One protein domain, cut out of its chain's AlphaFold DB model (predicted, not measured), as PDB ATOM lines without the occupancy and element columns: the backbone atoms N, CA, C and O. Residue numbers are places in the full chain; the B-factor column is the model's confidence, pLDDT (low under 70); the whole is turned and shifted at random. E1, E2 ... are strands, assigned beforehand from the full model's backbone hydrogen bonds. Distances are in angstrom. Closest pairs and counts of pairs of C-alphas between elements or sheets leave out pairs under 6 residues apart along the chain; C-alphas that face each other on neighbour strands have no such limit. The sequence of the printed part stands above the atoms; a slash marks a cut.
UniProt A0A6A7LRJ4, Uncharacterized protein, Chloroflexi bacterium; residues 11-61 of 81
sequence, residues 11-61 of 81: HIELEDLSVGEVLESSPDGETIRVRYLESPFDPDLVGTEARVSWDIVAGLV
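What this domain is: This is residues 11 to 61 of the 81 residues of an uncharacterized protein of Chloroflexi bacterium (UniProt A0A6A7LRJ4). One sheet of five strands, strongly twisted and curled, wraps part of the way round as a small incomplete barrel, with edge strands E4 and E5 meeting only through their tight link. The links at residues 26 to 30 and 39 to 48 lie toward opposite ends of the long axis. The 51 printed residues hold no named helix and five named strands, E1 to E5 along the chain; the sheet's order is E4 E3 E2 E1 E5, all antiparallel, and the class is all strand. The whole is compact, with a radius of gyration of the C-alphas of 9.9 A, and spans 30 by 18 by 15 A.

Where its parts are: E3, the longest strand, takes residues 31 to 38 and measures 19.3 A; it bends by 59 degrees at residue 35. E2 takes residues 19 to 25, 16.0 A, and E4 residues 49 to 53, 13.3 A. E1 takes residues 11 to 14, 10.1 A, from C-alpha 11 at (43.253, -10.925, -29.233). E5 takes residues 57 to 60, 8.1 A, and ends with C-alpha 60 at (43.168, -17.038, -29.099).

How they stand to each other: E1 E2 E3 E4 form a meander, each strand the antiparallel neighbour of the one before. In the hairpin of E2 and E3, N 21 and O 35 are 2.8 A apart, within hydrogen-bond range. In the hairpin of E3 and E4, N 34 and O 50 are within range at 2.9 A. In the hairpin of E1 and E2, N 12 and O 20 are within range at 2.8 A. E5 is the antiparallel neighbour of E1 at 153 degrees, with N 13 and O 59 within range at 2.9 A. E1 and E4 are apart, as are E3 and E5.

The domain as a whole: The C-alphas of Pro 27 and Phe 41, the two farthest apart, are 29.8 A from each other. The printed part has no cut. No link is long. The mean pLDDT of the printed part is 90.5, and no printed residue is under 70.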
ATOM      1  N   HIS A  11      44.064 -10.851 -28.022       92.44
ATOM      2  CA  HIS A  11      43.253 -10.925 -29.233       92.44
ATOM      3  C   HIS A  11      42.595 -12.300 -29.326       92.44
ATOM      4  O   HIS A  11      43.232 -13.327 -29.075       92.44
ATOM      5  N   ILE A  12      41.322 -12.317 -29.694       91.06
ATOM      6  CA  ILE A  12      40.531 -13.531 -29.869       91.06
ATOM      7  C   ILE A  12      39.863 -13.540 -31.237       91.06
ATOM      8  O   ILE A  12      39.554 -12.488 -31.791       91.06
ATOM      9  N   GLU A  13      39.615 -14.739 -31.740       92.62
ATOM     10  CA  GLU A  13      38.781 -14.986 -32.909       92.62
ATOM     11  C   GLU A  13      37.440 -15.551 -32.432       92.62
ATOM     12  O   GLU A  13      37.393 -16.429 -31.561       92.62
ATOM     13  N   LEU A  14      36.353 -15.022 -32.980       91.12
ATOM     14  CA  LEU A  14      34.994 -15.507 -32.766       91.12
ATOM     15  C   LEU A  14      34.612 -16.518 -33.853       91.12
ATOM     16  O   LEU A  14      35.237 -16.581 -34.910       91.12
ATOM     17  N   GLU A  15      33.557 -17.298 -33.624       91.25
ATOM     18  CA  GLU A  15      33.068 -18.290 -34.595       91.25
ATOM     19  C   GLU A  15      32.687 -17.693 -35.958       91.25
ATOM     20  O   GLU A  15      32.757 -18.381 -36.978       91.25
ATOM     21  N   ASP A  16      32.322 -16.410 -36.003       89.25
ATOM     22  CA  ASP A  16      32.039 -15.696 -37.247       89.25
ATOM     23  C   ASP A  16      33.302 -15.133 -37.926       89.25
ATOM     24  O   ASP A  16      33.198 -14.320 -38.834       89.25
ATOM     25  N   LEU A  17      34.508 -15.545 -37.520       89.69
ATOM     26  CA  LEU A  17      35.784 -14.999 -38.010       89.69
ATOM     27  C   LEU A  17      36.004 -13.518 -37.656       89.69
ATOM     28  O   LEU A  17      36.941 -12.897 -38.157       89.69
ATOM     29  N   SER A  18      35.165 -12.936 -36.795       92.50
ATOM     30  CA  SER A  18      35.444 -11.630 -36.204       92.50
ATOM     31  C   SER A  18      36.627 -11.718 -35.250       92.50
ATOM     32  O   SER A  18      36.782 -12.689 -34.509       92.50
ATOM     33  N   VAL A  19      37.427 -10.657 -35.213       92.94
ATOM     34  CA  VAL A  19      38.553 -10.518 -34.290       92.94
ATOM     35  C   VAL A  19      38.211  -9.470 -33.243       92.94
ATOM     36  O   VAL A  19      37.850  -8.338 -33.575       92.94
ATOM     37  N   GLY A  20      38.345  -9.840 -31.972       93.56
ATOM     38  CA  GLY A  20      38.115  -8.962 -30.829       93.56
ATOM     39  C   GLY A  20      39.360  -8.800 -29.962       93.56
ATOM     40  O   GLY A  20      40.122  -9.744 -29.771       93.56
ATOM     41  N   GLU A  21      39.549  -7.611 -29.403       93.38
ATOM     42  CA  GLU A  21      40.499  -7.347 -28.321       93.38
ATOM     43  C   GLU A  21      39.776  -7.443 -26.981       93.38
ATOM     44  O   GLU A  21      38.754  -6.788 -26.775       93.38
ATOM     45  N   VAL A  22      40.305  -8.228 -26.052       92.69
ATOM     46  CA  VAL A  22      39.733  -8.365 -24.715       92.69
ATOM     47  C   VAL A  22      39.991  -7.106 -23.906       92.69
ATOM     48  O   VAL A  22      41.125  -6.674 -23.743       92.69
ATOM     49  N   LEU A  23      38.927  -6.521 -23.375       93.19
ATOM     50  CA  LEU A  23      38.989  -5.367 -22.484       93.19
ATOM     51  C   LEU A  23      38.929  -5.796 -21.019       93.19
ATOM     52  O   LEU A  23      39.610  -5.224 -20.174       93.19
ATOM     53  N   GLU A  24      38.092  -6.788 -20.719       91.12
ATOM     54  CA  GLU A  24      37.840  -7.264 -19.361       91.12
ATOM     55  C   GLU A  24      37.350  -8.712 -19.407       91.12
ATOM     56  O   GLU A  24      36.483  -9.050 -20.218       91.12
ATOM     57  N   SER A  25      37.874  -9.562 -18.527       87.25
ATOM     58  CA  SER A  25      37.373 -10.917 -18.318       87.25
ATOM     59  C   SER A  25      36.433 -10.969 -17.115       87.25
ATOM     60  O   SER A  25      36.703 -10.369 -16.073       87.25
ATOM     61  N   SER A  26      35.303 -11.673 -17.249       85.31
ATOM     62  CA  SER A  26      34.437 -11.916 -16.094       85.31
ATOM     63  C   SER A  26      35.110 -12.909 -15.141       85.31
ATOM     64  O   SER A  26      35.698 -13.892 -15.602       85.31
ATOM     65  N   PRO A  27      34.980 -12.716 -13.817       79.56
ATOM     66  CA  PRO A  27      35.566 -13.615 -12.821       79.56
ATOM     67  C   PRO A  27      34.985 -15.034 -12.885       79.56
ATOM     68  O   PRO A  27      35.636 -15.982 -12.459       79.56
ATOM     69  N   ASP A  28      33.784 -15.182 -13.445       83.81
ATOM     70  CA  ASP A  28      33.112 -16.466 -13.658       83.81
ATOM     71  C   ASP A  28      33.687 -17.253 -14.851       83.81
ATOM     72  O   ASP A  28      33.328 -18.408 -15.059       83.81
ATOM     73  N   GLY A  29      34.544 -16.632 -15.676       82.88
ATOM     74  CA  GLY A  29      35.158 -17.258 -16.853       82.88
ATOM     75  C   GLY A  29      34.195 -17.555 -18.010       82.88
ATOM     76  O   GLY A  29      34.637 -18.043 -19.049       82.88
ATOM     77  N   GLU A  30      32.899 -17.251 -17.860       87.56
ATOM     78  CA  GLU A  30      31.867 -17.538 -18.865       87.56
ATOM     79  C   GLU A  30      31.755 -16.470 -19.959       87.56
ATOM     80  O   GLU A  30      31.345 -16.760 -21.084       87.56
ATOM     81  N   THR A  31      32.079 -15.221 -19.633       90.44
ATOM     82  CA  THR A  31      31.926 -14.085 -20.547       90.44
ATOM     83  C   THR A  31      33.124 -13.162 -20.465       90.44
ATOM     84  O   THR A  31      33.789 -13.063 -19.433       90.44
ATOM     85  N   ILE A  32      33.380 -12.454 -21.555       91.19
ATOM     86  CA  ILE A  32      34.426 -11.437 -21.639       91.19
ATOM     87  C   ILE A  32      33.884 -10.225 -22.391       91.19
ATOM     88  O   ILE A  32      33.022 -10.341 -23.267       91.19
ATOM     89  N   ARG A  33      34.363  -9.039 -22.030       93.25
ATOM     90  CA  ARG A  33      34.107  -7.813 -22.779       93.25
ATOM     91  C   ARG A  33      35.202  -7.658 -23.816       93.25
ATOM     92  O   ARG A  33      36.381  -7.666 -23.467       93.25
ATOM     93  N   VAL A  34      34.803  -7.480 -25.064       93.88
ATOM     94  CA  VAL A  34      35.721  -7.325 -26.186       93.88
ATOM     95  C   VAL A  34      35.391  -6.074 -26.975       93.88
ATOM     96  O   VAL A  34      34.235  -5.650 -27.028       93.88
ATOM     97  N   ARG A  35      36.412  -5.495 -27.595       95.06
ATOM     98  CA  ARG A  35      36.275  -4.489 -28.639       95.06
ATOM     99  C   ARG A  35      36.537  -5.151 -29.979       95.06
ATOM    100  O   ARG A  35      37.609  -5.720 -30.169       95.06
ATOM    101  N   TYR A  36      35.592  -5.067 -30.904       94.00
ATOM    102  CA  TYR A  36      35.786  -5.617 -32.243       94.00
ATOM    103  C   TYR A  36      36.875  -4.834 -32.975       94.00
ATOM    104  O   TYR A  36      36.811  -3.609 -33.086       94.00
ATOM    105  N   LEU A  37      37.875  -5.550 -33.471       93.50
ATOM    106  CA  LEU A  37      38.943  -5.015 -34.310       93.50
ATOM    107  C   LEU A  37      38.668  -5.286 -35.787       93.50
ATOM    108  O   LEU A  37      38.942  -4.436 -36.630       93.50
ATOM    109  N   GLU A  38      38.102  -6.452 -36.083       92.50
ATOM    110  CA  GLU A  38      37.722  -6.863 -37.428       92.50
ATOM    111  C   GLU A  38      36.405  -7.632 -37.363       92.50
ATOM    112  O   GLU A  38      36.186  -8.418 -36.441       92.50
ATOM    113  N   SER A  39      35.519  -7.392 -38.325       91.88
ATOM    114  CA  SER A  39      34.272  -8.139 -38.451       91.88
ATOM    115  C   SER A  39      33.911  -8.253 -39.934       91.88
ATOM    116  O   SER A  39      33.452  -7.278 -40.536       91.88
ATOM    117  N   PRO A  40      34.197  -9.402 -40.576       89.88
ATOM    118  CA  PRO A  40      34.072  -9.546 -42.026       89.88
ATOM    119  C   PRO A  40      32.616  -9.566 -42.505       89.88
ATOM    120  O   PRO A  40      32.347  -9.244 -43.663       89.88
ATOM    121  N   PHE A  41      31.683  -9.942 -41.627       89.00
ATOM    122  CA  PHE A  41      30.260 -10.035 -41.941       89.00
ATOM    123  C   PHE A  41      29.478  -8.764 -41.579       89.00
ATOM    124  O   PHE A  41      28.493  -8.471 -42.253       89.00
ATOM    125  N   ASP A  42      29.947  -7.984 -40.596       89.25
ATOM    126  CA  ASP A  42      29.277  -6.769 -40.112       89.25
ATOM    127  C   ASP A  42      30.294  -5.651 -39.774       89.25
ATOM    128  O   ASP A  42      30.743  -5.513 -38.635       89.25
ATOM    129  N   PRO A  43      30.674  -4.801 -40.748       90.81
ATOM    130  CA  PRO A  43      31.714  -3.788 -40.552       90.81
ATOM    131  C   PRO A  43      31.334  -2.695 -39.541       90.81
ATOM    132  O   PRO A  43      32.222  -2.063 -38.974       90.81
ATOM    133  N   ASP A  44      30.040  -2.484 -39.282       93.75
ATOM    134  CA  ASP A  44      29.548  -1.544 -38.267       93.75
ATOM    135  C   ASP A  44      29.902  -1.971 -36.831       93.75
ATOM    136  O   ASP A  44      29.894  -1.139 -35.921       93.75
ATOM    137  N   LEU A  45      30.245  -3.246 -36.609       90.38
ATOM    138  CA  LEU A  45      30.708  -3.718 -35.306       90.38
ATOM    139  C   LEU A  45      32.131  -3.252 -34.995       90.38
ATOM    140  O   LEU A  45      32.472  -3.117 -33.821       90.38
ATOM    141  N   VAL A  46      32.963  -2.977 -36.001       93.75
ATOM    142  CA  VAL A  46      34.370  -2.610 -35.794       93.75
ATOM    143  C   VAL A  46      34.482  -1.335 -34.951       93.75
ATOM    144  O   VAL A  46      33.908  -0.294 -35.260       93.75
ATOM    145  N   GLY A  47      35.244  -1.413 -33.860       93.06
ATOM    146  CA  GLY A  47      35.414  -0.339 -32.882       93.06
ATOM    147  C   GLY A  47      34.326  -0.274 -31.807       93.06
ATOM    148  O   GLY A  47      34.484   0.483 -30.849       93.06
ATOM    149  N   THR A  48      33.258  -1.067 -31.921       94.50
ATOM    150  CA  THR A  48      32.249  -1.216 -30.865       94.50
ATOM    151  C   THR A  48      32.699  -2.217 -29.806       94.50
ATOM    152  O   THR A  48      33.611  -3.020 -30.016       94.50
ATOM    153  N   GLU A  49      32.051  -2.162 -28.645       95.19
ATOM    154  CA  GLU A  49      32.314  -3.061 -27.529       95.19
ATOM    155  C   GLU A  49      31.097  -3.944 -27.267       95.19
ATOM    156  O   GLU A  49      29.970  -3.449 -27.186       95.19
ATOM    157  N   ALA A  50      31.327  -5.236 -27.058       92.31
ATOM    158  CA  ALA A  50      30.282  -6.176 -26.683       92.31
ATOM    159  C   ALA A  50      30.768  -7.163 -25.625       92.31
ATOM    160  O   ALA A  50      31.966  -7.365 -25.422       92.31
ATOM    161  N   ARG A  51      29.809  -7.789 -24.939       92.50
ATOM    162  CA  ARG A  51      30.076  -8.983 -24.138       92.50
ATOM    163  C   ARG A  51      29.838 -10.211 -24.996       92.50
ATOM    164  O   ARG A  51      28.745 -10.374 -25.531       92.50
ATOM    165  N   VAL A  52      30.855 -11.055 -25.077       91.31
ATOM    166  CA  VAL A  52      30.814 -12.334 -25.782       91.31
ATOM    167  C   VAL A  52      30.947 -13.466 -24.772       91.31
ATOM    168  O   VAL A  52      31.664 -13.350 -23.772       91.31
ATOM    169  N   SER A  53      30.207 -14.540 -25.015       90.50
ATOM    170  CA  SER A  53      30.280 -15.766 -24.225       90.50
ATOM    171  C   SER A  53      31.426 -16.636 -24.712       90.50
ATOM    172  O   SER A  53      31.811 -16.576 -25.877       90.50
ATOM    173  N   TRP A  54      31.947 -17.486 -23.834       84.31
ATOM    174  CA  TRP A  54      33.010 -18.419 -24.197       84.31
ATOM    175  C   TRP A  54      32.621 -19.413 -25.292       84.31
ATOM    176  O   TRP A  54      33.515 -19.946 -25.942       84.31
ATOM    177  N   ASP A  55      31.328 -19.675 -25.493       88.69
ATOM    178  CA  ASP A  55      30.869 -20.648 -26.485       88.69
ATOM    179  C   ASP A  55      31.086 -20.175 -27.928       88.69
ATOM    180  O   ASP A  55      31.362 -21.007 -28.782       88.69
ATOM    181  N   ILE A  56      31.073 -18.857 -28.164       90.00
ATOM    182  CA  ILE A  56      31.311 -18.252 -29.484       90.00
ATOM    183  C   ILE A  56      32.773 -17.851 -29.724       90.00
ATOM    184  O   ILE A  56      33.094 -17.264 -30.759       90.00
ATOM    185  N   VAL A  57      33.669 -18.118 -28.770       89.44
ATOM    186  CA  VAL A  57      35.107 -17.878 -28.937       89.44
ATOM    187  C   VAL A  57      35.718 -19.082 -29.646       89.44
ATOM    188  O   VAL A  57      35.824 -20.166 -29.071       89.44
ATOM    189  N   ALA A  58      36.163 -18.882 -30.885       89.38
ATOM    190  CA  ALA A  58      36.812 -19.917 -31.681       89.38
ATOM    191  C   ALA A  58      38.251 -20.184 -31.211       89.38
ATOM    192  O   ALA A  58      38.708 -21.330 -31.206       89.38
ATOM    193  N   GLY A  59      38.972 -19.144 -30.778       87.19
ATOM    194  CA  GLY A  59      40.334 -19.302 -30.277       87.19
ATOM    195  C   GLY A  59      41.041 -18.003 -29.902       87.19
ATOM    196  O   GLY A  59      40.521 -16.902 -30.067       87.19
ATOM    197  N   LEU A  60      42.261 -18.149 -29.379       86.56
ATOM    198  CA  LEU A  60      43.168 -17.038 -29.099       86.56
ATOM    199  C   LEU A  60      43.999 -16.733 -30.345       86.56
ATOM    200  O   LEU A  60      44.679 -17.614 -30.875       86.56
ATOM    201  N   VAL A  61      44.001 -15.472 -30.765       82.56
ATOM    202  CA  VAL A  61      44.887 -14.974 -31.816       82.56
ATOM    203  C   VAL A  61      46.163 -14.499 -31.136       82.56
ATOM    204  O   VAL A  61      46.324 -13.330 -30.790       82.56
TER     205      VAL A  61